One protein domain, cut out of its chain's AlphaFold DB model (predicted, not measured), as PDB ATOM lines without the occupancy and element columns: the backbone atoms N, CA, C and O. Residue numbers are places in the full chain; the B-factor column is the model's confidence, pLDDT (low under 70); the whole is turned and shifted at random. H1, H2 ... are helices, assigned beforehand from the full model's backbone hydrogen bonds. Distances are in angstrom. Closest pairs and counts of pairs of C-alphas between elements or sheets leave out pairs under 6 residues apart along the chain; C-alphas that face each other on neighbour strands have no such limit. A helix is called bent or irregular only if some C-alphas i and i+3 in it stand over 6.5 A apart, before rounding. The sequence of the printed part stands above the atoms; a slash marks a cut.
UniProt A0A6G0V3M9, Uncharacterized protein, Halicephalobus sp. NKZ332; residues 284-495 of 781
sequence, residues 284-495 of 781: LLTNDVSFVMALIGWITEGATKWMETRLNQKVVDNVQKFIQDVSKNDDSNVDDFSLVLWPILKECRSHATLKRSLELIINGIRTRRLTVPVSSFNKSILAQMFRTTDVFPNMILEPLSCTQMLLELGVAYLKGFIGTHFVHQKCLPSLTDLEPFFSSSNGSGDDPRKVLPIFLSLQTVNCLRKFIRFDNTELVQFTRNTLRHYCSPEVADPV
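AT A GLANCE: This is residues 284 to 495 of the 781 residues of an uncharacterized protein of Halicephalobus sp. NKZ332 (UniProt A0A6G0V3M9). A long helix, H6, runs through the middle of this all-helix domain and has a group of helices toward each end of the longest axis. On one side H3, H4 and H5 pack on H6, with H2 against H3 and H4; on the other the hairpin of H8 and H9 holds the short H7, and H1 lies beside H6 and H8, these three making a bundle. The printed part has 212 residues with nine named helices, H1 to H9 in chain order, and no named strand. It is compact, with a radius of gyration of the C-alphas of 18.3 A and spans of 52 by 42 by 32 A.

HOW THE PARTS SIT: Begin at the hub, H6, residues 399 to 424, which touches five helices. H1, residues 284 to 300, touches it at Leu 295 and Leu 407, closest C-alphas 6.2 A apart, opposite ways at a shallow tilt of 34 degrees, only just short of steep. H8, residues 448 to 464, touches H6 at Val 411 and Pro 448, closest C-alphas 6.0 A apart, the same way at a shallow tilt of 26 degrees. H8 is only just irregular: C-alphas 449 and 452 are 6.55 A apart. H9, residues 472 to 487, forms a helical hairpin with H8, at a steep tilt of 39 degrees; the closest C-alphas, of Pro 453 and Tyr 486, are 5.2 A apart. H7, residues 435 to 438, touches H8, closest C-alphas Phe 438 and Lys 450 at 5.8 A. Look next at H3, residues 337 to 345: C-alphas 338 and 413, its closest to H6, are 5.2 A apart, at a steep tilt of 54 degrees. H4, residues 351 to 366, touches H6 with residues 351 to 358 alone, closest C-alphas Lys 355 and Cys 402 at 6.3 A. H5, residues 381 to 387, touches H6, closest C-alphas Ile 381 and Met 405 at 6.6 A. H2, residues 313 to 326, touches H4 at Val 316 and Ser 357, closest C-alphas 5.5 A apart, and is apart from H6. Every O i to N i+4 pair is within hydrogen-bond range in H1, H2, H4, H5, H6 and H9, against 3 of 5 in H3 and 11 of 13 in H8; H7 is too short for one.

IN THESE COORDINATES: Find C-alpha 399 at (180.507, 167.904, 83.946); H6 runs 37.3 A from there to C-alpha 424 at (177.759, 139.486, 60.000). H8 spans 25.6 A, H1 25.0 A, H9 22.5 A, H4 22.0 A and H2 20.0 A.

THE WHOLE: The C-alphas of Asn 394 and Arg 469, the two farthest apart, are 55.8 A apart. The printed part has no cut; the links H1 to H2, H4 to H5 and H5 to H6 are long. Confidence is under 70 at residue 307 and residues 329 to 335, 389 to 395 and 441 to 444.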
ATOM      1  N   LEU A 284     167.172 152.839  64.488       76.81
ATOM      2  CA  LEU A 284     167.585 152.740  65.895       76.81
ATOM      3  C   LEU A 284     169.037 153.197  66.109       76.81
ATOM      4  O   LEU A 284     169.311 153.966  67.027       76.81
ATOM      5  N   LEU A 285     169.948 152.790  65.220       86.81
ATOM      6  CA  LEU A 285     171.344 153.235  65.239       86.81
ATOM      7  C   LEU A 285     171.475 154.716  64.884       86.81
ATOM      8  O   LEU A 285     172.338 155.389  65.434       86.81
ATOM      9  N   THR A 286     170.628 155.241  63.993       88.75
ATOM     10  CA  THR A 286     170.632 156.670  63.652       88.75
ATOM     11  C   THR A 286     170.392 157.537  64.887       88.75
ATOM     12  O   THR A 286     171.059 158.557  65.046       88.75
ATOM     13  N   ASN A 287     169.513 157.114  65.800       88.25
ATOM     14  CA  ASN A 287     169.283 157.824  67.060       88.25
ATOM     15  C   ASN A 287     170.512 157.787  67.979       88.25
ATOM     16  O   ASN A 287     170.890 158.819  68.533       88.25
ATOM     17  N   ASP A 288     171.170 156.630  68.101       91.31
ATOM     18  CA  ASP A 288     172.394 156.493  68.900       91.31
ATOM     19  C   ASP A 288     173.547 157.338  68.325       91.31
ATOM     20  O   ASP A 288     174.221 158.056  69.065       91.31
ATOM     21  N   VAL A 289     173.737 157.323  66.999       93.06
ATOM     22  CA  VAL A 289     174.728 158.166  66.308       93.06
ATOM     23  C   VAL A 289     174.381 159.643  66.480       93.06
ATOM     24  O   VAL A 289     175.260 160.435  66.803       93.06
ATOM     25  N   SER A 290     173.111 160.029  66.329       91.06
ATOM     26  CA  SER A 290     172.663 161.411  66.539       91.06
ATOM     27  C   SER A 290     172.967 161.896  67.956       91.06
ATOM     28  O   SER A 290     173.365 163.046  68.135       91.06
ATOM     29  N   PHE A 291     172.803 161.033  68.960       91.25
ATOM     30  CA  PHE A 291     173.128 161.373  70.339       91.25
ATOM     31  C   PHE A 291     174.640 161.517  70.550       91.25
ATOM     32  O   PHE A 291     175.080 162.498  71.144       91.25
ATOM     33  N   VAL A 292     175.454 160.618  69.985       93.44
ATOM     34  CA  VAL A 292     176.921 160.750  69.992       93.44
ATOM     35  C   VAL A 292     177.373 162.049  69.317       93.44
ATOM     36  O   VAL A 292     178.209 162.759  69.871       93.44
ATOM     37  N   MET A 293     176.779 162.425  68.182       91.69
ATOM     38  CA  MET A 293     177.080 163.698  67.515       91.69
ATOM     39  C   MET A 293     176.711 164.912  68.380       91.69
ATOM     40  O   MET A 293     177.468 165.882  68.421       91.69
ATOM     41  N   ALA A 294     175.601 164.850  69.124       90.31
ATOM     42  CA  ALA A 294     175.238 165.895  70.080       90.31
ATOM     43  C   ALA A 294     176.257 166.006  71.229       90.31
ATOM     44  O   ALA A 294     176.670 167.116  71.563       90.31
ATOM     45  N   LEU A 295     176.719 164.875  71.781       91.19
ATOM     46  CA  LEU A 295     177.764 164.846  72.815       91.19
ATOM     47  C   LEU A 295     179.077 165.467  72.316       91.19
ATOM     48  O   LEU A 295     179.687 166.252  73.041       91.19
ATOM     49  N   ILE A 296     179.492 165.172  71.077       91.00
ATOM     50  CA  ILE A 296     180.662 165.815  70.450       91.00
ATOM     51  C   ILE A 296     180.468 167.332  70.417       91.00
ATOM     52  O   ILE A 296     181.363 168.061  70.841       91.00
ATOM     53  N   GLY A 297     179.296 167.793  69.966       88.00
ATOM     54  CA  GLY A 297     178.937 169.212  69.932       88.00
ATOM     55  C   GLY A 297     179.077 169.882  71.301       88.00
ATOM     56  O   GLY A 297     179.755 170.901  71.425       88.00
ATOM     57  N   TRP A 298     178.524 169.268  72.351       89.38
ATOM     58  CA  TRP A 298     178.592 169.790  73.723       89.38
ATOM     59  C   TRP A 298     180.027 169.932  74.232       89.38
ATOM     60  O   TRP A 298     180.363 170.922  74.881       89.38
ATOM     61  N   ILE A 299     180.887 168.960  73.921       88.00
ATOM     62  CA  ILE A 299     182.296 168.996  74.321       88.00
ATOM     63  C   ILE A 299     183.053 170.068  73.534       88.00
ATOM     64  O   ILE A 299     183.831 170.812  74.124       88.00
ATOM     65  N   THR A 300     182.799 170.203  72.228       87.25
ATOM     66  CA  THR A 300     183.448 171.236  71.404       87.25
ATOM     67  C   THR A 300     183.031 172.656  71.770       87.25
ATOM     68  O   THR A 300     183.853 173.564  71.701       87.25
ATOM     69  N   GLU A 301     181.779 172.854  72.185       87.00
ATOM     70  CA  GLU A 301     181.268 174.148  72.648       87.00
ATOM     71  C   GLU A 301     181.694 174.468  74.094       87.00
ATOM     72  O   GLU A 301     181.482 175.582  74.567       87.00
ATOM     73  N   GLY A 302     182.275 173.501  74.817       79.88
ATOM     74  CA  GLY A 302     182.650 173.645  76.224       79.88
ATOM     75  C   GLY A 302     181.458 173.769  77.183       79.88
ATOM     76  O   GLY A 302     181.645 174.126  78.346       79.88
ATOM     77  N   ALA A 303     180.237 173.476  76.723       73.81
ATOM     78  CA  ALA A 303     179.004 173.652  77.483       73.81
ATOM     79  C   ALA A 303     178.094 172.425  77.350       73.81
ATOM     80  O   ALA A 303     177.665 172.045  76.261       73.81
ATOM     81  N   THR A 304     177.750 171.810  78.482       73.00
ATOM     82  CA  THR A 304     176.828 170.670  78.507       73.00
ATOM     83  C   THR A 304     175.374 171.147  78.484       73.00
ATOM     84  O   THR A 304     174.939 171.812  79.425       73.00
ATOM     85  N   LYS A 305     174.603 170.771  77.457       73.88
ATOM     86  CA  LYS A 305     173.182 171.139  77.298       73.88
ATOM     87  C   LYS A 305     172.244 170.065  77.867       73.88
ATOM     88  O   LYS A 305     171.407 169.512  77.158       73.88
ATOM     89  N   TRP A 306     172.401 169.732  79.148       79.56
ATOM     90  CA  TRP A 306     171.477 168.812  79.820       79.56
ATOM     91  C   TRP A 306     170.108 169.481  80.003       79.56
ATOM     92  O   TRP A 306     170.030 170.590  80.522       79.56
ATOM     93  N   MET A 307     169.039 168.806  79.573       66.12
ATOM     94  CA  MET A 307     167.667 169.340  79.596       66.12
ATOM     95  C   MET A 307     167.077 169.376  81.011       66.12
ATOM     96  O   MET A 307     166.246 170.226  81.319       66.12
ATOM     97  N   GLU A 308     167.505 168.459  81.881       75.56
ATOM     98  CA  GLU A 308     166.958 168.304  83.225       75.56
ATOM     99  C   GLU A 308     168.028 168.487  84.301       75.56
ATOM    100  O   GLU A 308     169.199 168.146  84.131       75.56
ATOM    101  N   THR A 309     167.606 168.981  85.463       71.50
ATOM    102  CA  THR A 309     168.446 169.087  86.666       71.50
ATOM    103  C   THR A 309     168.172 167.974  87.678       71.50
ATOM    104  O   THR A 309     169.008 167.704  88.539       71.50
ATOM    105  N   ARG A 310     167.014 167.305  87.585       77.88
ATOM    106  CA  ARG A 310     166.573 166.289  88.551       77.88
ATOM    107  C   ARG A 310     167.280 164.952  88.336       77.88
ATOM    108  O   ARG A 310     167.650 164.597  87.219       77.88
ATOM    109  N   LEU A 311     167.465 164.207  89.425       82.81
ATOM    110  CA  LEU A 311     168.012 162.854  89.392       82.81
ATOM    111  C   LEU A 311     166.954 161.883  88.851       82.81
ATOM    112  O   LEU A 311     165.867 161.776  89.419       82.81
ATOM    113  N   ASN A 312     167.275 161.151  87.788       86.25
ATOM    114  CA  ASN A 312     166.432 160.075  87.284       86.25
ATOM    115  C   ASN A 312     166.796 158.769  88.002       86.25
ATOM    116  O   ASN A 312     167.711 158.051  87.596       86.25
ATOM    117  N   GLN A 313     166.071 158.474  89.083       89.56
ATOM    118  CA  GLN A 313     166.345 157.317  89.935       89.56
ATOM    119  C   GLN A 313     166.270 155.989  89.168       89.56
ATOM    120  O   GLN A 313     167.093 155.113  89.397       89.56
ATOM    121  N   LYS A 314     165.389 155.878  88.166       90.94
ATOM    122  CA  LYS A 314     165.245 154.669  87.340       90.94
ATOM    123  C   LYS A 314     166.548 154.282  86.632       90.94
ATOM    124  O   LYS A 314     166.881 153.104  86.550       90.94
ATOM    125  N   VAL A 315     167.291 155.264  86.114       89.62
ATOM    126  CA  VAL A 315     168.583 155.011  85.451       89.62
ATOM    127  C   VAL A 315     169.614 154.532  86.471       89.62
ATOM    128  O   VAL A 315     170.329 153.567  86.216       89.62
ATOM    129  N   VAL A 316     169.646 155.158  87.650       90.94
ATOM    130  CA  VAL A 316     170.541 154.774  88.750       90.94
ATOM    131  C   VAL A 316     170.248 153.346  89.224       90.94
ATOM    132  O   VAL A 316     171.178 152.557  89.385       90.94
ATOM    133  N   ASP A 317     168.973 152.991  89.381       91.19
ATOM    134  CA  ASP A 317     168.534 151.654  89.790       91.19
ATOM    135  C   ASP A 317     168.918 150.598  88.744       91.19
ATOM    136  O   ASP A 317     169.405 149.523  89.094       91.19
ATOM    137  N   ASN A 318     168.789 150.915  87.450       91.44
ATOM    138  CA  ASN A 318     169.228 150.032  86.365       91.44
ATOM    139  C   ASN A 318     170.744 149.789  86.391       91.44
ATOM    140  O   ASN A 318     171.187 148.663  86.173       91.44
ATOM    141  N   VAL A 319     171.545 150.816  86.693       89.81
ATOM    142  CA  VAL A 319     173.001 150.669  86.858       89.81
ATOM    143  C   VAL A 319     173.332 149.808  88.077       89.81
ATOM    144  O   VAL A 319     174.202 148.943  88.001       89.81
ATOM    145  N   GLN A 320     172.631 149.994  89.198       90.25
ATOM    146  CA  GLN A 320     172.814 149.143  90.379       90.25
ATOM    147  C   GLN A 320     172.445 147.690  90.096       90.25
ATOM    148  O   GLN A 320     173.187 146.792  90.489       90.25
ATOM    149  N   LYS A 321     171.337 147.465  89.386       88.56
ATOM    150  CA  LYS A 321     170.912 146.136  88.958       88.56
ATOM    151  C   LYS A 321     171.967 145.481  88.070       88.56
ATOM    152  O   LYS A 321     172.359 144.358  88.351       88.56
ATOM    153  N   PHE A 322     172.508 146.205  87.088       87.31
ATOM    154  CA  PHE A 322     173.613 145.714  86.262       87.31
ATOM    155  C   PHE A 322     174.819 145.275  87.106       87.31
ATOM    156  O   PHE A 322     175.326 144.172  86.922       87.31
ATOM    157  N   ILE A 323     175.248 146.093  88.073       85.38
ATOM    158  CA  ILE A 323     176.372 145.742  88.958       85.38
ATOM    159  C   ILE A 323     176.063 144.471  89.769       85.38
ATOM    160  O   ILE A 323     176.933 143.617  89.928       85.38
ATOM    161  N   GLN A 324     174.833 144.329  90.269       84.69
ATOM    162  CA  GLN A 324     174.405 143.142  91.014       84.69
ATOM    163  C   GLN A 324     174.351 141.889  90.134       84.69
ATOM    164  O   GLN A 324     174.790 140.828  90.573       84.69
ATOM    165  N   ASP A 325     173.835 142.004  88.913       82.75
ATOM    166  CA  ASP A 325     173.682 140.885  87.984       82.75
ATOM    167  C   ASP A 325     175.054 140.369  87.518       82.75
ATOM    168  O   ASP A 325     175.294 139.162  87.531       82.75
ATOM    169  N   VAL A 326     176.000 141.270  87.225       77.75
ATOM    170  CA  VAL A 326     177.392 140.902  86.909       77.75
ATOM    171  C   VAL A 326     178.077 140.227  88.097       77.75
ATOM    172  O   VAL A 326     178.808 139.267  87.905       77.75
ATOM    173  N   SER A 327     177.823 140.673  89.331       71.44
ATOM    174  CA  SER A 327     178.433 140.047  90.515       71.44
ATOM    175  C   SER A 327     177.925 138.629  90.820       71.44
ATOM    176  O   SER A 327     178.507 137.952  91.662       71.44
ATOM    177  N   LYS A 328     176.825 138.197  90.184       72.06
ATOM    178  CA  LYS A 328     176.194 136.884  90.401       72.06
ATOM    179  C   LYS A 328     176.496 135.863  89.302       72.06
ATOM    180  O   LYS A 328     176.372 134.672  89.567       72.06
ATOM    181  N   ASN A 329     176.850 136.309  88.097       63.09
ATOM    182  CA  ASN A 329     177.106 135.435  86.954       63.09
ATOM    183  C   ASN A 329     178.617 135.265  86.733       63.09
ATOM    184  O   ASN A 329     179.263 136.160  86.197       63.09
ATOM    185  N   ASP A 330     179.154 134.094  87.093       55.34
ATOM    186  CA  ASP A 330     180.527 133.658  86.761       55.34
ATOM    187  C   ASP A 330     180.664 133.165  85.301       55.34
ATOM    188  O   ASP A 330     181.765 132.886  84.823       55.34
ATOM    189  N   ASP A 331     179.552 133.060  84.563       50.78
ATOM    190  CA  ASP A 331     179.557 132.540  83.198       50.78
ATOM    191  C   ASP A 331     180.074 133.575  82.187       50.78
ATOM    192  O   ASP A 331     179.424 134.558  81.833       50.78
ATOM    193  N   SER A 332     181.272 133.272  81.691       47.19
ATOM    194  CA  SER A 332     182.123 133.958  80.704       47.19
ATOM    195  C   SER A 332     181.521 134.342  79.335       47.19
ATOM    196  O   SER A 332     182.275 134.674  78.424       47.19
ATOM    197  N   ASN A 333     180.197 134.342  79.161       46.03
ATOM    198  CA  ASN A 333     179.542 134.610  77.871       46.03
ATOM    199  C   ASN A 333     178.868 135.993  77.791       46.03
ATOM    200  O   ASN A 333     177.924 136.192  77.030       46.03
ATOM    201  N   VAL A 334     179.317 136.944  78.616       53.16
ATOM    202  CA  VAL A 334     178.785 138.311  78.639       53.16
ATOM    203  C   VAL A 334     179.464 139.138  77.543       53.16
ATOM    204  O   VAL A 334     180.690 139.223  77.488       53.16
ATOM    205  N   ASP A 335     178.652 139.738  76.672       63.75
ATOM    206  CA  ASP A 335     179.052 140.752  75.691       63.75
ATOM    207  C   ASP A 335     179.883 141.887  76.337       63.75
ATOM    208  O   ASP A 335     179.784 142.136  77.539       63.75
ATOM    209  N   ASP A 336     180.698 142.609  75.551       78.00
ATOM    210  CA  ASP A 336     181.482 143.753  76.059       78.00
ATOM    211  C   ASP A 336     180.596 144.702  76.887       78.00
ATOM    212  O   ASP A 336     179.499 145.068  76.460       78.00
ATOM    213  N   PHE A 337     181.079 145.134  78.058       85.25
ATOM    214  CA  PHE A 337     180.317 145.969  78.998       85.25
ATOM    215  C   PHE A 337     179.674 147.214  78.353       85.25
ATOM    216  O   PHE A 337     178.642 147.699  78.825       85.25
ATOM    217  N   SER A 338     180.269 147.741  77.277       87.75
ATOM    218  CA  SER A 338     179.738 148.874  76.516       87.75
ATOM    219  C   SER A 338     178.385 148.589  75.858       87.75
ATOM    220  O   SER A 338     177.552 149.496  75.801       87.75
ATOM    221  N   LEU A 339     178.115 147.344  75.448       84.56
ATOM    222  CA  LEU A 339     176.838 146.910  74.865       84.56
ATOM    223  C   LEU A 339     175.681 146.962  75.868       84.56
ATOM    224  O   LEU A 339     174.541 147.207  75.477       84.56
ATOM    225  N   VAL A 340     175.980 146.817  77.160       86.81
ATOM    226  CA  VAL A 340     174.978 146.838  78.234       86.81
ATOM    227  C   VAL A 340     174.857 148.219  78.877       86.81
ATOM    228  O   VAL A 340     173.750 148.701  79.118       86.81
ATOM    229  N   LEU A 341     175.982 148.892  79.141       89.69
ATOM    230  CA  LEU A 341     175.968 150.184  79.829       89.69
ATOM    231  C   LEU A 341     175.481 151.334  78.946       89.69
ATOM    232  O   LEU A 341     174.826 152.241  79.464       89.69
ATOM    233  N   TRP A 342     175.770 151.327  77.641       92.69
ATOM    234  CA  TRP A 342     175.350 152.419  76.759       92.69
ATOM    235  C   TRP A 342     173.822 152.604  76.712       92.69
ATOM    236  O   TRP A 342     173.372 153.722  76.977       92.69
ATOM    237  N   PRO A 343     172.998 151.557  76.475       90.69
ATOM    238  CA  PRO A 343     171.539 151.684  76.493       90.69
ATOM    239  C   PRO A 343     170.965 152.235  77.802       90.69
ATOM    240  O   PRO A 343     169.918 152.875  77.779       90.69
ATOM    241  N   ILE A 344     171.639 152.006  78.934       92.06
ATOM    242  CA  ILE A 344     171.220 152.516  80.244       92.06
ATOM    243  C   ILE A 344     171.624 153.985  80.395       92.06
ATOM    244  O   ILE A 344     170.802 154.832  80.743       92.06
ATOM    245  N   LEU A 345     172.897 154.302  80.139       92.75
ATOM    246  CA  LEU A 345     173.456 155.626  80.406       92.75
ATOM    247  C   LEU A 345     173.025 156.681  79.385       92.75
ATOM    248  O   LEU A 345     172.959 157.856  79.746       92.75
ATOM    249  N   LYS A 346     172.666 156.299  78.153       90.56
ATOM    250  CA  LYS A 346     172.120 157.241  77.161       90.56
ATOM    251  C   LYS A 346     170.771 157.843  77.575       90.56
ATOM    252  O   LYS A 346     170.420 158.924  77.116       90.56
ATOM    253  N   GLU A 347     170.043 157.189  78.484       89.75
ATOM    254  CA  GLU A 347     168.788 157.704  79.050       89.75
ATOM    255  C   GLU A 347     169.001 158.732  80.172       89.75
ATOM    256  O   GLU A 347     168.035 159.260  80.732       89.75
ATOM    257  N   CYS A 348     170.252 159.061  80.514       88.38
ATOM    258  CA  CYS A 348     170.532 160.179  81.406       88.38
ATOM    259  C   CYS A 348     170.015 161.480  80.775       88.38
ATOM    260  O   CYS A 348     170.450 161.878  79.700       88.38
ATOM    261  N   ARG A 349     169.111 162.178  81.469       86.06
ATOM    262  CA  ARG A 349     168.615 163.508  81.062       86.06
ATOM    263  C   ARG A 349     169.248 164.656  81.854       86.06
ATOM    264  O   ARG A 349     169.076 165.817  81.487       86.06
ATOM    265  N   SER A 350     170.020 164.332  82.897       88.69
ATOM    266  CA  SER A 350     170.703 165.291  83.767       88.69
ATOM    267  C   SER A 350     172.139 164.885  84.088       88.69
ATOM    268  O   SER A 350     172.451 163.699  84.255       88.69
ATOM    269  N   HIS A 351     173.010 165.887  84.266       88.75
ATOM    270  CA  HIS A 351     174.388 165.671  84.722       88.75
ATOM    271  C   HIS A 351     174.444 164.965  86.082       88.75
ATOM    272  O   HIS A 351     175.267 164.074  86.270       88.75
ATOM    273  N   ALA A 352     173.541 165.307  87.007       88.31
ATOM    274  CA  ALA A 352     173.473 164.680  88.326       88.31
ATOM    275  C   ALA A 352     173.254 163.159  88.231       88.31
ATOM    276  O   ALA A 352     173.916 162.395  88.936       88.31
ATOM    277  N   THR A 353     172.382 162.716  87.318       91.12
ATOM    278  CA  THR A 353     172.133 161.286  87.060       91.12
ATOM    279  C   THR A 353     173.358 160.604  86.477       91.12
ATOM    280  O   THR A 353     173.751 159.541  86.960       91.12
ATOM    281  N   LEU A 354     173.994 161.227  85.482       92.56
ATOM    282  CA  LEU A 354     175.189 160.672  84.854       92.56
ATOM    283  C   LEU A 354     176.341 160.560  85.856       92.56
ATOM    284  O   LEU A 354     176.941 159.496  85.986       92.56
ATOM    285  N   LYS A 355     176.609 161.628  86.615       91.31
ATOM    286  CA  LYS A 355     177.636 161.647  87.659       91.31
ATOM    287  C   LYS A 355     177.394 160.533  88.670       91.31
ATOM    288  O   LYS A 355     178.294 159.736  88.913       91.31
ATOM    289  N   ARG A 356     176.173 160.427  89.207       91.50
ATOM    290  CA  ARG A 356     175.839 159.402  90.201       91.50
ATOM    291  C   ARG A 356     175.998 157.983  89.653       91.50
ATOM    292  O   ARG A 356     176.497 157.105  90.351       91.50
ATOM    293  N   SER A 357     175.594 157.768  88.407       93.44
ATOM    294  CA  SER A 357     175.717 156.477  87.730       93.44
ATOM    295  C   SER A 357     177.183 156.090  87.510       93.44
ATOM    296  O   SER A 357     177.579 154.968  87.823       93.44
ATOM    297  N   LEU A 358     178.014 157.032  87.052       91.88
ATOM    298  CA  LEU A 358     179.453 156.823  86.876       91.88
ATOM    299  C   LEU A 358     180.171 156.587  88.211       91.88
ATOM    300  O   LEU A 358     181.036 155.720  88.277       91.88
ATOM    301  N   GLU A 359     179.794 157.281  89.290       90.81
ATOM    302  CA  GLU A 359     180.322 157.013  90.637       90.81
ATOM    303  C   GLU A 359     180.068 155.568  91.072       90.81
ATOM    304  O   GLU A 359     180.962 154.924  91.618       90.81
ATOM    305  N   LEU A 360     178.860 155.046  90.833       90.31
ATOM    306  CA  LEU A 360     178.520 153.663  91.165       90.31
ATOM    307  C   LEU A 360     179.357 152.669  90.359       90.31
ATOM    308  O   LEU A 360     179.890 151.727  90.942       90.31
ATOM    309  N   ILE A 361     179.517 152.903  89.054       89.75
ATOM    310  CA  ILE A 361     180.335 152.055  88.175       89.75
ATOM    311  C   ILE A 361     181.800 152.084  88.624       89.75
ATOM    312  O   ILE A 361     182.380 151.034  88.890       89.75
ATOM    313  N   ILE A 362     182.386 153.272  88.796       87.88
ATOM    314  CA  ILE A 362     183.786 153.445  89.213       87.88
ATOM    315  C   ILE A 362     184.033 152.815  90.588       87.88
ATOM    316  O   ILE A 362     185.045 152.141  90.785       87.88
ATOM    317  N   ASN A 363     183.112 152.982  91.540       86.75
ATOM    318  CA  ASN A 363     183.218 152.335  92.847       86.75
ATOM    319  C   ASN A 363     183.070 150.811  92.746       86.75
ATOM    320  O   ASN A 363     183.785 150.089  93.440       86.75
ATOM    321  N   GLY A 364     182.198 150.307  91.869       84.62
ATOM    322  CA  GLY A 364     182.074 148.878  91.570       84.62
ATOM    323  C   GLY A 364     183.376 148.278  91.032       84.62
ATOM    324  O   GLY A 364     183.808 147.234  91.519       84.62
ATOM    325  N   ILE A 365     184.044 148.983  90.112       84.31
ATOM    326  CA  ILE A 365     185.355 148.601  89.561       84.31
ATOM    327  C   ILE A 365     186.421 148.609  90.666       84.31
ATOM    328  O   ILE A 365     187.099 147.608  90.887       84.31
ATOM    329  N   ARG A 366     186.530 149.706  91.433       82.94
ATOM    330  CA  ARG A 366     187.517 149.848  92.524       82.94
ATOM    331  C   ARG A 366     187.365 148.791  93.614       82.94
ATOM    332  O   ARG A 366     188.358 148.293  94.133       82.94
ATOM    333  N   THR A 367     186.128 148.450  93.965       80.81
ATOM    334  CA  THR A 367     185.825 147.421  94.974       80.81
ATOM    335  C   THR A 367     185.903 145.996  94.423       80.81
ATOM    336  O   THR A 367     185.628 145.058  95.168       80.81
ATOM    337  N   ARG A 368     186.270 145.821  93.141       76.06
ATOM    338  CA  ARG A 368     186.289 144.541  92.408       76.06
ATOM    339  C   ARG A 368     184.955 143.788  92.432       76.06
ATOM    340  O   ARG A 368     184.922 142.583  92.226       76.06
ATOM    341  N   ARG A 369     183.847 144.496  92.669       73.88
ATOM    342  CA  ARG A 369     182.485 143.941  92.590       73.88
ATOM    343  C   ARG A 369     181.987 143.840  91.151       73.88
ATOM    344  O   ARG A 369     181.016 143.142  90.896       73.88
ATOM    345  N   LEU A 370     182.625 144.573  90.241       75.44
ATOM    346  CA  LEU A 370     182.298 144.601  88.826       75.44
ATOM    347  C   LEU A 370     183.499 144.094  88.021       75.44
ATOM    348  O   LEU A 370     184.447 144.839  87.780       75.44
ATOM    349  N   THR A 371     183.452 142.827  87.617       74.00
ATOM    350  CA  THR A 371     184.427 142.189  86.722       74.00
ATOM    351  C   THR A 371     183.704 141.770  85.451       74.00
ATOM    352  O   THR A 371     182.894 140.851  85.481       74.00
ATOM    353  N   VAL A 372     183.955 142.470  84.346       75.56
ATOM    354  CA  VAL A 372     183.298 142.213  83.054       75.56
ATOM    355  C   VAL A 372     184.378 141.967  82.001       75.56
ATOM    356  O   VAL A 372     185.416 142.637  82.052       75.56
ATOM    357  N   PRO A 373     184.178 141.047  81.041       73.50
ATOM    358  CA  PRO A 373     185.036 140.968  79.867       73.50
ATOM    359  C   PRO A 373     185.072 142.310  79.120       73.50
ATOM    360  O   PRO A 373     184.050 142.946  78.854       73.50
ATOM    361  N   VAL A 374     186.283 142.743  78.776       78.56
ATOM    362  CA  VAL A 374     186.535 143.969  78.013       78.56
ATOM    363  C   VAL A 374     187.129 143.574  76.675       78.56
ATOM    364  O   VAL A 374     188.202 142.972  76.630       78.56
ATOM    365  N   SER A 375     186.476 143.954  75.579       77.88
ATOM    366  CA  SER A 375     187.019 143.751  74.240       77.88
ATOM    367  C   SER A 375     188.350 144.477  74.102       77.88
ATOM    368  O   SER A 375     188.475 145.630  74.519       77.88
ATOM    369  N   SER A 376     189.341 143.844  73.471       74.38
ATOM    370  CA  SER A 376     190.639 144.466  73.162       74.38
ATOM    371  C   SER A 376     190.490 145.752  72.336       74.38
ATOM    372  O   SER A 376     191.293 146.676  72.476       74.38
ATOM    373  N   PHE A 377     189.417 145.859  71.547       74.81
ATOM    374  CA  PHE A 377     189.129 146.994  70.669       74.81
ATOM    375  C   PHE A 377     188.549 148.223  71.382       74.81
ATOM    376  O   PHE A 377     188.533 149.310  70.793       74.81
ATOM    377  N   ASN A 378     188.074 148.070  72.623       81.69
ATOM    378  CA  ASN A 378     187.515 149.159  73.419       81.69
ATOM    379  C   ASN A 378     188.652 149.962  74.074       81.69
ATOM    380  O   ASN A 378     189.420 149.428  74.875       81.69
ATOM    381  N   LYS A 379     188.795 151.237  73.703       82.19
ATOM    382  CA  LYS A 379     189.872 152.124  74.183       82.19
ATOM    383  C   LYS A 379     189.391 153.168  75.199       82.19
ATOM    384  O   LYS A 379     190.197 153.997  75.613       82.19
ATOM    385  N   SER A 380     188.115 153.116  75.600       86.19
ATOM    386  CA  SER A 380     187.511 154.069  76.542       86.19
ATOM    387  C   SER A 380     188.217 154.085  77.899       86.19
ATOM    388  O   SER A 380     188.794 153.079  78.324       86.19
ATOM    389  N   ILE A 381     188.115 155.203  78.621       85.88
ATOM    390  CA  ILE A 381     188.632 155.332  79.991       85.88
ATOM    391  C   ILE A 381     188.085 154.214  80.886       85.88
ATOM    392  O   ILE A 381     188.851 153.588  81.613       85.88
ATOM    393  N   LEU A 382     186.791 153.886  80.789       86.00
ATOM    394  CA  LEU A 382     186.198 152.794  81.569       86.00
ATOM    395  C   LEU A 382     186.824 151.434  81.227       86.00
ATOM    396  O   LEU A 382     187.141 150.668  82.131       86.00
ATOM    397  N   ALA A 383     187.068 151.148  79.945       85.44
ATOM    398  CA  ALA A 383     187.742 149.919  79.525       85.44
ATOM    399  C   ALA A 383     189.181 149.843  80.051       85.44
ATOM    400  O   ALA A 383     189.623 148.783  80.486       85.44
ATOM    401  N   GLN A 384     189.904 150.967  80.052       84.50
ATOM    402  CA  GLN A 384     191.224 151.045  80.677       84.50
ATOM    403  C   GLN A 384     191.125 150.776  82.181       84.50
ATOM    404  O   GLN A 384     191.897 149.972  82.689       84.50
ATOM    405  N   MET A 385     190.122 151.340  82.864       81.06
ATOM    406  CA  MET A 385     189.877 151.113  84.294       81.06
ATOM    407  C   MET A 385     189.582 149.664  84.660       81.06
ATOM    408  O   MET A 385     189.988 149.216  85.726       81.06
ATOM    409  N   PHE A 386     188.908 148.920  83.789       81.25
ATOM    410  CA  PHE A 386     188.721 147.484  83.977       81.25
ATOM    411  C   PHE A 386     190.008 146.674  83.759       81.25
ATOM    412  O   PHE A 386     190.153 145.599  84.338       81.25
ATOM    413  N   ARG A 387     190.935 147.156  82.917       81.00
ATOM    414  CA  ARG A 387     192.184 146.451  82.575       81.00
ATOM    415  C   ARG A 387     193.307 146.694  83.577       81.00
ATOM    416  O   ARG A 387     194.085 145.778  83.833       81.00
ATOM    417  N   THR A 388     193.443 147.907  84.108       73.44
ATOM    418  CA  THR A 388     194.496 148.223  85.080       73.44
ATOM    419  C   THR A 388     194.050 147.914  86.504       73.44
ATOM    420  O   THR A 388     193.034 148.400  86.990       73.44
ATOM    421  N   THR A 389     194.860 147.120  87.202       57.44
ATOM    422  CA  THR A 389     194.655 146.711  88.600       57.44
ATOM    423  C   THR A 389     195.099 147.750  89.632       57.44
ATOM    424  O   THR A 389     194.900 147.526  90.828       57.44
ATOM    425  N   ASP A 390     195.704 148.855  89.191       55.53
ATOM    426  CA  ASP A 390     196.305 149.865  90.061       55.53
ATOM    427  C   ASP A 390     195.313 150.934  90.527       55.53
ATOM    428  O   ASP A 390     194.310 151.245  89.881       55.53
ATOM    429  N   VAL A 391     195.619 151.509  91.693       54.22
ATOM    430  CA  VAL A 391     194.840 152.561  92.351       54.22
ATOM    431  C   VAL A 391     194.779 153.791  91.448       54.22
ATOM    432  O   VAL A 391     195.709 154.592  91.388       54.22
ATOM    433  N   PHE A 392     193.658 153.960  90.748       61.66
ATOM    434  CA  PHE A 392     193.380 155.190  90.019       61.66
ATOM    435  C   PHE A 392     193.351 156.380  90.986       61.66
ATOM    436  O   PHE A 392     192.701 156.276  92.034       61.66
ATOM    437  N   PRO A 393     193.971 157.525  90.636       59.06
ATOM    438  CA  PRO A 393     193.822 158.744  91.419       59.06
ATOM    439  C   PRO A 393     192.334 159.075  91.590       59.06
ATOM    440  O   PRO A 393     191.491 158.667  90.783       59.06
ATOM    441  N   ASN A 394     191.991 159.783  92.669       64.50
ATOM    442  CA  ASN A 394     190.626 160.237  92.934       64.50
ATOM    443  C   ASN A 394     190.142 161.125  91.781       64.50
ATOM    444  O   ASN A 394     190.342 162.335  91.785       64.50
ATOM    445  N   MET A 395     189.543 160.500  90.767       68.81
ATOM    446  CA  MET A 395     189.090 161.181  89.570       68.81
ATOM    447  C   MET A 395     187.908 162.073  89.927       68.81
ATOM    448  O   MET A 395     186.864 161.592  90.372       68.81
ATOM    449  N   ILE A 396     188.093 163.380  89.766       76.06
ATOM    450  CA  ILE A 396     187.045 164.359  90.017       76.06
ATOM    451  C   ILE A 396     186.086 164.318  88.825       76.06
ATOM    452  O   ILE A 396     186.457 164.598  87.685       76.06
ATOM    453  N   LEU A 397     184.843 163.924  89.093       84.12
ATOM    454  CA  LEU A 397     183.782 163.813  88.093       84.12
ATOM    455  C   LEU A 397     183.147 165.180  87.821       84.12
ATOM    456  O   LEU A 397     182.064 165.503  88.322       84.12
ATOM    457  N   GLU A 398     183.856 165.991  87.042       85.75
ATOM    458  CA  GLU A 398     183.355 167.256  86.504       85.75
ATOM    459  C   GLU A 398     182.358 167.037  85.346       85.75
ATOM    460  O   GLU A 398     182.357 165.972  84.721       85.75
ATOM    461  N   PRO A 399     181.500 168.025  85.018       84.19
ATOM    462  CA  PRO A 399     180.507 167.904  83.946       84.19
ATOM    463  C   PRO A 399     181.042 167.482  82.583       84.19
ATOM    464  O   PRO A 399     180.492 166.563  81.967       84.19
ATOM    465  N   LEU A 400     182.128 168.104  82.131       85.69
ATOM    466  CA  LEU A 400     182.756 167.776  80.853       85.69
ATOM    467  C   LEU A 400     183.401 166.387  80.890       85.69
ATOM    468  O   LEU A 400     183.189 165.610  79.966       85.69
ATOM    469  N   SER A 401     184.073 166.021  81.984       87.44
ATOM    470  CA  SER A 401     184.679 164.693  82.159       87.44
ATOM    471  C   SER A 401     183.639 163.568  82.143       87.44
ATOM    472  O   SER A 401     183.839 162.554  81.476       87.44
ATOM    473  N   CYS A 402     182.499 163.745  82.823       90.00
ATOM    474  CA  CYS A 402     181.375 162.801  82.761       90.00
ATOM    475  C   CYS A 402     180.843 162.643  81.332       90.00
ATOM    476  O   CYS A 402     180.584 161.527  80.883       90.00
ATOM    477  N   THR A 403     180.694 163.761  80.621       90.50
ATOM    478  CA  THR A 403     180.202 163.783  79.237       90.50
ATOM    479  C   THR A 403     181.199 163.111  78.288       90.50
ATOM    480  O   THR A 403     180.788 162.327  77.439       90.50
ATOM    481  N   GLN A 404     182.503 163.330  78.480       90.56
ATOM    482  CA  GLN A 404     183.578 162.678  77.730       90.56
ATOM    483  C   GLN A 404     183.584 161.158  77.945       90.56
ATOM    484  O   GLN A 404     183.647 160.409  76.976       90.56
ATOM    485  N   MET A 405     183.439 160.682  79.186       90.75
ATOM    486  CA  MET A 405     183.316 159.243  79.461       90.75
ATOM    487  C   MET A 405     182.087 158.622  78.797       90.75
ATOM    488  O   MET A 405     182.169 157.515  78.265       90.75
ATOM    489  N   LEU A 406     180.951 159.326  78.813       93.38
ATOM    490  CA  LEU A 406     179.745 158.872  78.123       93.38
ATOM    491  C   LEU A 406     179.952 158.837  76.603       93.38
ATOM    492  O   LEU A 406     179.530 157.878  75.959       93.38
ATOM    493  N   LEU A 407     180.626 159.842  76.038       93.06
ATOM    494  CA  LEU A 407     180.971 159.885  74.620       93.06
ATOM    495  C   LEU A 407     181.856 158.696  74.232       93.06
ATOM    496  O   LEU A 407     181.532 157.983  73.289       93.06
ATOM    497  N   GLU A 408     182.938 158.444  74.967       91.38
ATOM    498  CA  GLU A 408     183.835 157.312  74.707       91.38
ATOM    499  C   GLU A 408     183.119 155.963  74.813       91.38
ATOM    500  O   GLU A 408     183.365 155.068  74.004       91.38
ATOM    501  N   LEU A 409     182.200 155.823  75.775       92.12
ATOM    502  CA  LEU A 409     181.356 154.638  75.897       92.12
ATOM    503  C   LEU A 409     180.442 154.467  74.675       92.12
ATOM    504  O   LEU A 409     180.317 153.359  74.159       92.12
ATOM    505  N   GLY A 410     179.832 155.554  74.195       92.31
ATOM    506  CA  GLY A 410     178.993 155.550  72.995       92.31
ATOM    507  C   GLY A 410     179.765 155.218  71.725       92.31
ATOM    508  O   GLY A 410     179.291 154.438  70.903       92.31
ATOM    509  N   VAL A 411     180.986 155.739  71.583       92.38
ATOM    510  CA  VAL A 411     181.889 155.382  70.479       92.38
ATOM    511  C   VAL A 411     182.249 153.902  70.540       92.38
ATOM    512  O   VAL A 411     182.183 153.232  69.513       92.38
ATOM    513  N   ALA A 412     182.577 153.368  71.721       90.00
ATOM    514  CA  ALA A 412     182.883 151.949  71.890       90.00
ATOM    515  C   ALA A 412     181.682 151.053  71.539       90.00
ATOM    516  O   ALA A 412     181.836 150.098  70.775       90.00
ATOM    517  N   TYR A 413     180.485 151.414  72.019       91.75
ATOM    518  CA  TYR A 413     179.226 150.749  71.672       91.75
ATOM    519  C   TYR A 413     178.993 150.749  70.157       91.75
ATOM    520  O   TYR A 413     178.822 149.689  69.555       91.75
ATOM    521  N   LEU A 414     179.040 151.925  69.523       92.00
ATOM    522  CA  LEU A 414     178.790 152.064  68.089       92.00
ATOM    523  C   LEU A 414     179.859 151.359  67.259       92.00
ATOM    524  O   LEU A 414     179.521 150.719  66.273       92.00
ATOM    525  N   LYS A 415     181.131 151.411  67.656       90.12
ATOM    526  CA  LYS A 415     182.221 150.683  66.996       90.12
ATOM    527  C   LYS A 415     181.992 149.175  67.043       90.12
ATOM    528  O   LYS A 415     182.127 148.516  66.013       90.12
ATOM    529  N   GLY A 416     181.612 148.642  68.206       87.19
ATOM    530  CA  GLY A 416     181.261 147.233  68.368       87.19
ATOM    531  C   GLY A 416     180.061 146.849  67.507       87.19
ATOM    532  O   GLY A 416     180.159 145.945  66.683       87.19
ATOM    533  N   PHE A 417     178.960 147.588  67.628       88.81
ATOM    534  CA  PHE A 417     177.704 147.293  66.939       88.81
ATOM    535  C   PHE A 417     177.800 147.466  65.412       88.81
ATOM    536  O   PHE A 417     177.379 146.609  64.643       88.81
ATOM    537  N   ILE A 418     178.400 148.556  64.930       90.88
ATOM    538  CA  ILE A 418     178.630 148.773  63.493       90.88
ATOM    539  C   ILE A 418     179.601 147.717  62.953       90.88
ATOM    540  O   ILE A 418     179.398 147.177  61.863       90.88
ATOM    541  N   GLY A 419     180.640 147.393  63.721       89.12
ATOM    542  CA  GLY A 419     181.615 146.374  63.366       89.12
ATOM    543  C   GLY A 419     181.004 144.980  63.224       89.12
ATOM    544  O   GLY A 419     181.259 144.306  62.224       89.12
ATOM    545  N   THR A 420     180.146 144.559  64.159       88.19
ATOM    546  CA  THR A 420     179.430 143.279  64.055       88.19
ATOM    547  C   THR A 420     178.501 143.259  62.849       88.19
ATOM    548  O   THR A 420     178.445 142.242  62.162       88.19
ATOM    549  N   HIS A 421     177.852 144.376  62.507       89.38
ATOM    550  CA  HIS A 421     177.064 144.482  61.277       89.38
ATOM    551  C   HIS A 421     177.909 144.279  60.012       89.38
ATOM    552  O   HIS A 421     177.515 143.488  59.153       89.38
ATOM    553  N   PHE A 422     179.078 144.921  59.901       91.12
ATOM    554  CA  PHE A 422     179.971 144.722  58.752       91.12
ATOM    555  C   PHE A 422     180.419 143.260  58.604       91.12
ATOM    556  O   PHE A 422     180.451 142.744  57.484       91.12
ATOM    557  N   VAL A 423     180.739 142.590  59.713       90.19
ATOM    558  CA  VAL A 423     181.199 141.193  59.705       90.19
ATOM    559  C   VAL A 423     180.045 140.225  59.434       90.19
ATOM    560  O   VAL A 423     180.138 139.388  58.538       90.19
ATOM    561  N   HIS A 424     178.923 140.364  60.143       89.00
ATOM    562  CA  HIS A 424     177.759 139.486  60.000       89.00
ATOM    563  C   HIS A 424     177.155 139.556  58.590       89.00
ATOM    564  O   HIS A 424     176.733 138.546  58.030       89.00
ATOM    565  N   GLN A 425     177.179 140.739  57.968       87.50
ATOM    566  CA  GLN A 425     176.700 140.939  56.598       87.50
ATOM    567  C   GLN A 425     177.730 140.556  55.521       87.50
ATOM    568  O   GLN A 425     177.427 140.708  54.335       87.50
ATOM    569  N   LYS A 426     178.904 140.031  55.915       87.75
ATOM    570  CA  LYS A 426     180.038 139.663  55.043       87.75
ATOM    571  C   LYS A 426     180.601 140.834  54.223       87.75
ATOM    572  O   LYS A 426     181.218 140.626  53.183       87.75
ATOM    573  N   CYS A 427     180.395 142.065  54.687       89.31
ATOM    574  CA  CYS A 427     180.926 143.272  54.056       89.31
ATOM    575  C   CYS A 427     182.419 143.459  54.370       89.31
ATOM    576  O   CYS A 427     183.160 143.994  53.551       89.31
ATOM    577  N   LEU A 428     182.866 142.997  55.541       90.62
ATOM    578  CA  LEU A 428     184.276 142.908  55.920       90.62
ATOM    579  C   LEU A 428     184.575 141.521  56.508       90.62
ATOM    580  O   LEU A 428     183.716 140.947  57.174       90.62
ATOM    581  N   PRO A 429     185.787 140.978  56.297       87.00
ATOM    582  CA  PRO A 429     186.174 139.675  56.837       87.00
ATOM    583  C   PRO A 429     186.423 139.694  58.354       87.00
ATOM    584  O   PRO A 429     186.317 138.657  58.999       87.00
ATOM    585  N   SER A 430     186.776 140.849  58.926       87.56
ATOM    586  CA  SER A 430     187.171 140.987  60.330       87.56
ATOM    587  C   SER A 430     186.903 142.399  60.855       87.56
ATOM    588  O   SER A 430     186.959 143.371  60.103       87.56
ATOM    589  N   LEU A 431     186.693 142.516  62.171       83.69
ATOM    590  CA  LEU A 431     186.638 143.786  62.906       83.69
ATOM    591  C   LEU A 431     187.946 144.590  62.807       83.69
ATOM    592  O   LEU A 431     187.916 145.819  62.836       83.69
ATOM    593  N   THR A 432     189.087 143.915  62.640       85.62
ATOM    594  CA  THR A 432     190.409 144.557  62.498       85.62
ATOM    595  C   THR A 432     190.494 145.457  61.270       85.62
ATOM    596  O   THR A 432     191.217 146.448  61.283       85.62
ATOM    597  N   ASP A 433     189.726 145.158  60.219       85.69
ATOM    598  CA  ASP A 433     189.707 145.960  58.993       85.69
ATOM    599  C   ASP A 433     189.046 147.330  59.197       85.69
ATOM    600  O   ASP A 433     189.241 148.239  58.389       85.69
ATOM    601  N   LEU A 434     188.267 147.487  60.273       88.38
ATOM    602  CA  LEU A 434     187.552 148.715  60.598       88.38
ATOM    603  C   LEU A 434     188.359 149.644  61.520       88.38
ATOM    604  O   LEU A 434     188.141 150.854  61.528       88.38
ATOM    605  N   GLU A 435     189.319 149.103  62.273       86.00
ATOM    606  CA  GLU A 435     190.113 149.848  63.259       86.00
ATOM    607  C   GLU A 435     190.866 151.072  62.692       86.00
ATOM    608  O   GLU A 435     190.833 152.132  63.333       86.00
ATOM    609  N   PRO A 436     191.477 151.013  61.490       88.06
ATOM    610  CA  PRO A 436     192.173 152.163  60.913       88.06
ATOM    611  C   PRO A 436     191.263 153.376  60.685       88.06
ATOM    612  O   PRO A 436     191.734 154.508  60.729       88.06
ATOM    613  N   PHE A 437     189.963 153.159  60.461       88.38
ATOM    614  CA  PHE A 437     189.008 154.233  60.180       88.38
ATOM    615  C   PHE A 437     188.527 154.953  61.444       88.38
ATOM    616  O   PHE A 437     188.130 156.113  61.362       88.38
ATOM    617  N   PHE A 438     188.587 154.289  62.603       86.62
ATOM    618  CA  PHE A 438     188.261 154.886  63.902       86.62
ATOM    619  C   PHE A 438     189.447 155.593  64.558       86.62
ATOM    620  O   PHE A 438     189.247 156.372  65.482       86.62
ATOM    621  N   SER A 439     190.675 155.324  64.120       84.31
ATOM    622  CA  SER A 439     191.880 155.819  64.788       84.31
ATOM    623  C   SER A 439     192.046 157.335  64.619       84.31
ATOM    624  O   SER A 439     191.898 157.863  63.517       84.31
ATOM    625  N   SER A 440     192.384 158.041  65.704       77.56
ATOM    626  CA  SER A 440     192.700 159.473  65.636       77.56
ATOM    627  C   SER A 440     194.044 159.725  64.938       77.56
ATOM    628  O   SER A 440     194.963 158.907  65.012       77.56
ATOM    629  N   SER A 441     194.197 160.888  64.292       67.38
ATOM    630  CA  SER A 441     195.450 161.288  63.620       67.38
ATOM    631  C   SER A 441     196.654 161.346  64.564       67.38
ATOM    632  O   SER A 441     197.795 161.248  64.123       67.38
ATOM    633  N   ASN A 442     196.391 161.498  65.864       65.00
ATOM    634  CA  ASN A 442     197.404 161.648  66.902       65.00
ATOM    635  C   ASN A 442     197.756 160.304  67.569       65.00
ATOM    636  O   ASN A 442     198.568 160.275  68.489       65.00
ATOM    637  N   GLY A 443     197.133 159.196  67.147       61.88
ATOM    638  CA  GLY A 443     197.371 157.849  67.682       61.88
ATOM    639  C   GLY A 443     196.805 157.597  69.087       61.88
ATOM    640  O   GLY A 443     196.848 156.467  69.572       61.88
ATOM    641  N   SER A 444     196.241 158.613  69.743       59.69
ATOM    642  CA  SER A 444     195.627 158.522  71.067       59.69
ATOM    643  C   SER A 444     194.127 158.229  70.944       59.69
ATOM    644  O   SER A 444     193.315 159.148  70.838       59.69
ATOM    645  N   GLY A 445     193.750 156.951  70.929       74.19
ATOM    646  CA  GLY A 445     192.344 156.527  71.004       74.19
ATOM    647  C   GLY A 445     191.531 156.652  69.707       74.19
ATOM    648  O   GLY A 445     192.065 156.942  68.632       74.19
ATOM    649  N   ASP A 446     190.230 156.377  69.832       83.69
ATOM    650  CA  ASP A 446     189.267 156.450  68.731       83.69
ATOM    651  C   ASP A 446     188.757 157.897  68.561       83.69
ATOM    652  O   ASP A 446     188.425 158.562  69.544       83.69
ATOM    653  N   ASP A 447     188.682 158.392  67.323       88.06
ATOM    654  CA  ASP A 447     188.119 159.706  66.999       88.06
ATOM    655  C   ASP A 447     186.582 159.619  66.911       88.06
ATOM    656  O   ASP A 447     186.050 159.007  65.974       88.06
ATOM    657  N   PRO A 448     185.837 160.257  67.835       88.44
ATOM    658  CA  PRO A 448     184.378 160.208  67.841       88.44
ATOM    659  C   PRO A 448     183.761 160.798  66.561       88.44
ATOM    660  O   PRO A 448     182.671 160.394  66.160       88.44
ATOM    661  N   ARG A 449     184.460 161.705  65.863       89.19
ATOM    662  CA  ARG A 449     183.966 162.342  64.630       89.19
ATOM    663  C   ARG A 449     183.915 161.380  63.443       89.19
ATOM    664  O   ARG A 449     183.201 161.643  62.477       89.19
ATOM    665  N   LYS A 450     184.640 160.258  63.502       90.75
ATOM    666  CA  LYS A 450     184.660 159.234  62.444       90.75
ATOM    667  C   LYS A 450     183.475 158.267  62.510       90.75
ATOM    668  O   LYS A 450     183.189 157.604  61.517       90.75
ATOM    669  N   VAL A 451     182.734 158.242  63.621       92.69
ATOM    670  CA  VAL A 451     181.547 157.387  63.801       92.69
ATOM    671  C   VAL A 451     180.507 157.628  62.704       92.69
ATOM    672  O   VAL A 451     180.030 156.673  62.091       92.69
ATOM    673  N   LEU A 452     180.175 158.894  62.427       92.75
ATOM    674  CA  LEU A 452     179.153 159.256  61.443       92.75
ATOM    675  C   LEU A 452     179.537 158.825  60.010       92.75
ATOM    676  O   LEU A 452     178.758 158.092  59.400       92.75
ATOM    677  N   PRO A 453     180.725 159.170  59.470       93.25
ATOM    678  CA  PRO A 453     181.187 158.663  58.173       93.25
ATOM    679  C   PRO A 453     181.153 157.135  58.029       93.25
ATOM    680  O   PRO A 453     180.752 156.607  56.988       93.25
ATOM    681  N   ILE A 454     181.556 156.406  59.073       94.00
ATOM    682  CA  ILE A 454     181.583 154.938  59.062       94.00
ATOM    683  C   ILE A 454     180.157 154.373  59.067       94.00
ATOM    684  O   ILE A 454     179.851 153.446  58.313       94.00
ATOM    685  N   PHE A 455     179.261 154.958  59.861       93.69
ATOM    686  CA  PHE A 455     177.847 154.593  59.878       93.69
ATOM    687  C   PHE A 455     177.170 154.828  58.519       93.69
ATOM    688  O   PHE A 455     176.494 153.938  57.999       93.69
ATOM    689  N   LEU A 456     177.409 155.985  57.892       92.75
ATOM    690  CA  LEU A 456     176.885 156.300  56.558       92.75
ATOM    691  C   LEU A 456     177.457 155.363  55.486       92.75
ATOM    692  O   LEU A 456     176.749 154.982  54.551       92.75
ATOM    693  N   SER A 457     178.702 154.908  55.652       93.44
ATOM    694  CA  SER A 457     179.291 153.876  54.792       93.44
ATOM    695  C   SER A 457     178.542 152.545  54.914       93.44
ATOM    696  O   SER A 457     178.210 151.936  53.897       93.44
ATOM    697  N   LEU A 458     178.209 152.112  56.137       93.06
ATOM    698  CA  LEU A 458     177.410 150.903  56.366       93.06
ATOM    699  C   LEU A 458     176.021 151.020  55.722       93.06
ATOM    700  O   LEU A 458     175.565 150.089  55.056       93.06
ATOM    701  N   GLN A 459     175.346 152.159  55.903       91.94
ATOM    702  CA  GLN A 459     174.042 152.412  55.285       91.94
ATOM    703  C   GLN A 459     174.125 152.413  53.755       91.94
ATOM    704  O   GLN A 459     173.274 151.813  53.098       91.94
ATOM    705  N   THR A 460     175.180 153.008  53.193       91.75
ATOM    706  CA  THR A 460     175.443 153.014  51.749       91.75
ATOM    707  C   THR A 460     175.563 151.608  51.192       91.75
ATOM    708  O   THR A 460     174.855 151.257  50.250       91.75
ATOM    709  N   VAL A 461     176.417 150.781  51.798       92.38
ATOM    710  CA  VAL A 461     176.628 149.400  51.354       92.38
ATOM    711  C   VAL A 461     175.332 148.595  51.464       92.38
ATOM    712  O   VAL A 461     174.935 147.938  50.502       92.38
ATOM    713  N   ASN A 462     174.618 148.699  52.586       89.88
ATOM    714  CA  ASN A 462     173.371 147.962  52.804       89.88
ATOM    715  C   ASN A 462     172.237 148.373  51.868       89.88
ATOM    716  O   ASN A 462     171.443 147.529  51.449       89.88
ATOM    717  N   CYS A 463     172.152 149.658  51.537       89.38
ATOM    718  CA  CYS A 463     171.177 150.155  50.585       89.38
ATOM    719  C   CYS A 463     171.514 149.674  49.169       89.38
ATOM    720  O   CYS A 463     170.690 149.041  48.509       89.38
ATOM    721  N   LEU A 464     172.751 149.900  48.721       89.62
ATOM    722  CA  LEU A 464     173.168 149.609  47.351       89.62
ATOM    723  C   LEU A 464     173.213 148.114  47.031       89.62
ATOM    724  O   LEU A 464     172.940 147.744  45.892       89.62
ATOM    725  N   ARG A 465     173.445 147.242  48.019       89.38
ATOM    726  CA  ARG A 465     173.379 145.779  47.842       89.38
ATOM    727  C   ARG A 465     171.991 145.276  47.421       89.38
ATOM    728  O   ARG A 465     171.880 144.170  46.909       89.38
ATOM    729  N   LYS A 466     170.927 146.063  47.626       86.44
ATOM    730  CA  LYS A 466     169.577 145.729  47.136       86.44
ATOM    731  C   LYS A 466     169.417 145.976  45.632       86.44
ATOM    732  O   LYS A 466     168.537 145.390  45.014       86.44
ATOM    733  N   PHE A 467     170.246 146.850  45.059       85.88
ATOM    734  CA  PHE A 467     170.123 147.316  43.675       85.88
ATOM    735  C   PHE A 467     171.272 146.852  42.773       85.88
ATOM    736  O   PHE A 467     171.127 146.829  41.549       85.88
ATOM    737  N   ILE A 468     172.402 146.458  43.362       87.88
ATOM    738  CA  ILE A 468     173.630 146.071  42.664       87.88
ATOM    739  C   ILE A 468     174.061 144.684  43.134       87.88
ATOM    740  O   ILE A 468     174.120 144.413  44.334       87.88
ATOM    741  N   ARG A 469     174.396 143.823  42.172       85.81
ATOM    742  CA  ARG A 469     174.980 142.505  42.416       85.81
ATOM    743  C   ARG A 469     176.463 142.675  42.708       85.81
ATOM    744  O   ARG A 469     177.190 143.256  41.905       85.81
ATOM    745  N   PHE A 470     176.887 142.150  43.847       86.75
ATOM    746  CA  PHE A 470     178.287 142.078  44.233       86.75
ATOM    747  C   PHE A 470     178.643 140.624  44.504       86.75
ATOM    748  O   PHE A 470     177.947 139.958  45.277       86.75
ATOM    749  N   ASP A 471     179.752 140.162  43.940       87.50
ATOM    750  CA  ASP A 471     180.410 138.962  44.451       87.50
ATOM    751  C   ASP A 471     181.025 139.249  45.830       87.50
ATOM    752  O   ASP A 471     181.272 140.400  46.190       87.50
ATOM    753  N   ASN A 472     181.320 138.216  46.627       86.25
ATOM    754  CA  ASN A 472     181.851 138.412  47.987       86.25
ATOM    755  C   ASN A 472     183.143 139.257  48.006       86.25
ATOM    756  O   ASN A 472     183.331 140.093  48.886       86.25
ATOM    757  N   THR A 473     184.031 139.065  47.031       89.19
ATOM    758  CA  THR A 473     185.276 139.837  46.900       89.19
ATOM    759  C   THR A 473     185.013 141.278  46.460       89.19
ATOM    760  O   THR A 473     185.607 142.209  47.010       89.19
ATOM    761  N   GLU A 474     184.091 141.475  45.515       88.62
ATOM    762  CA  GLU A 474     183.664 142.797  45.053       88.62
ATOM    763  C   GLU A 474     182.985 143.587  46.171       88.62
ATOM    764  O   GLU A 474     183.262 144.773  46.323       88.62
ATOM    765  N   LEU A 475     182.159 142.936  46.995       91.69
ATOM    766  CA  LEU A 475     181.480 143.552  48.133       91.69
ATOM    767  C   LEU A 475     182.480 144.062  49.170       91.69
ATOM    768  O   LEU A 475     182.346 145.189  49.650       91.69
ATOM    769  N   VAL A 476     183.504 143.267  49.496       92.56
ATOM    770  CA  VAL A 476     184.561 143.681  50.432       92.56
ATOM    771  C   VAL A 476     185.351 144.860  49.867       92.56
ATOM    772  O   VAL A 476     185.608 145.838  50.574       92.56
ATOM    773  N   GLN A 477     185.708 144.813  48.581       91.44
ATOM    774  CA  GLN A 477     186.440 145.902  47.939       91.44
ATOM    775  C   GLN A 477     185.600 147.180  47.843       91.44
ATOM    776  O   GLN A 477     186.095 148.270  48.137       91.44
ATOM    777  N   PHE A 478     184.324 147.047  47.483       92.69
ATOM    778  CA  PHE A 478     183.360 148.137  47.453       92.69
ATOM    779  C   PHE A 478     183.221 148.768  48.839       92.69
ATOM    780  O   PHE A 478     183.418 149.970  48.976       92.69
ATOM    781  N   THR A 479     183.025 147.953  49.876       93.81
ATOM    782  CA  THR A 479     182.922 148.403  51.272       93.81
ATOM    783  C   THR A 479     184.154 149.198  51.706       93.81
ATOM    784  O   THR A 479     184.024 150.291  52.256       93.81
ATOM    785  N   ARG A 480     185.365 148.704  51.412       92.75
ATOM    786  CA  ARG A 480     186.619 149.418  51.717       92.75
ATOM    787  C   ARG A 480     186.730 150.744  50.965       92.75
ATOM    788  O   ARG A 480     187.197 151.727  51.539       92.75
ATOM    789  N   ASN A 481     186.299 150.792  49.706       92.19
ATOM    790  CA  ASN A 481     186.288 152.024  48.918       92.19
ATOM    791  C   ASN A 481     185.274 153.036  49.463       92.19
ATOM    792  O   ASN A 481     185.601 154.213  49.573       92.19
ATOM    793  N   THR A 482     184.081 152.587  49.856       92.69
ATOM    794  CA  THR A 482     183.059 153.433  50.485       92.69
ATOM    795  C   THR A 482     183.556 154.006  51.813       92.69
ATOM    796  O   THR A 482     183.467 155.213  52.016       92.69
ATOM    797  N   LEU A 483     184.171 153.182  52.671       93.62
ATOM    798  CA  LEU A 483     184.765 153.634  53.936       93.62
ATOM    799  C   LEU A 483     185.853 154.688  53.718       93.62
ATOM    800  O   LEU A 483     185.833 155.738  54.358       93.62
ATOM    801  N   ARG A 484     186.783 154.444  52.784       92.38
ATOM    802  CA  ARG A 484     187.828 155.418  52.424       92.38
ATOM    803  C   ARG A 484     187.242 156.716  51.889       92.38
ATOM    804  O   ARG A 484     187.753 157.777  52.224       92.38
ATOM    805  N   HIS A 485     186.182 156.625  51.090       90.69
ATOM    806  CA  HIS A 485     185.520 157.784  50.505       90.69
ATOM    807  C   HIS A 485     184.887 158.670  51.578       90.69
ATOM    808  O   HIS A 485     185.234 159.840  51.675       90.69
ATOM    809  N   TYR A 486     184.015 158.120  52.426       90.81
ATOM    810  CA  TYR A 486     183.344 158.903  53.469       90.81
ATOM    811  C   TYR A 486     184.293 159.377  54.573       90.81
ATOM    812  O   TYR A 486     184.088 160.448  55.133       90.81
ATOM    813  N   CYS A 487     185.333 158.604  54.899       89.81
ATOM    814  CA  CYS A 487     186.309 158.996  55.920       89.81
ATOM    815  C   CYS A 487     187.393 159.954  55.396       89.81
ATOM    816  O   CYS A 487     188.216 160.412  56.202       89.81
ATOM    817  N   SER A 488     187.408 160.233  54.085       87.69
ATOM    818  CA  SER A 488     188.334 161.161  53.435       87.69
ATOM    819  C   SER A 488     188.114 162.593  53.933       87.69
ATOM    820  O   SER A 488     186.967 163.007  54.102       87.69
ATOM    821  N   PRO A 489     189.182 163.390  54.120       79.62
ATOM    822  CA  PRO A 489     189.050 164.813  54.435       79.62
ATOM    823  C   PRO A 489     188.408 165.637  53.304       79.62
ATOM    824  O   PRO A 489     188.026 166.778  53.538       79.62
ATOM    825  N   GLU A 490     188.287 165.089  52.090       78.81
ATOM    826  CA  GLU A 490     187.653 165.764  50.946       78.81
ATOM    827  C   GLU A 490     186.127 165.881  51.084       78.81
ATOM    828  O   GLU A 490     185.508 166.736  50.449       78.81
ATOM    829  N   VAL A 491     185.505 165.040  51.915       81.88
ATOM    830  CA  VAL A 491     184.061 165.069  52.163       81.88
ATOM    831  C   VAL A 491     183.779 166.029  53.319       81.88
ATOM    832  O   VAL A 491     183.922 165.670  54.485       81.88
ATOM    833  N   ALA A 492     183.390 167.264  52.987       76.38
ATOM    834  CA  ALA A 492     183.113 168.311  53.976       76.38
ATOM    835  C   ALA A 492     181.898 167.986  54.863       76.38
ATOM    836  O   ALA A 492     181.961 168.150  56.079       76.38
ATOM    837  N   ASP A 493     180.813 167.499  54.257       83.38
ATOM    838  CA  ASP A 493     179.630 167.008  54.961       83.38
ATOM    839  C   ASP A 493     179.231 165.632  54.405       83.38
ATOM    840  O   ASP A 493     178.741 165.538  53.275       83.38
ATOM    841  N   PRO A 494     179.432 164.543  55.167       82.31
ATOM    842  CA  PRO A 494     179.150 163.199  54.685       82.31
ATOM    843  C   PRO A 494     177.651 162.928  54.518       82.31
ATOM    844  O   PRO A 494     177.290 161.997  53.801       82.31
ATOM    845  N   VAL A 495     176.776 163.724  55.138       83.19
ATOM    846  CA  VAL A 495     175.327 163.504  55.119       83.19
ATOM    847  C   VAL A 495     174.701 163.943  53.794       83.19
ATOM    848  O   VAL A 495     173.891 163.219  53.213       83.19
TER     849      VAL A 495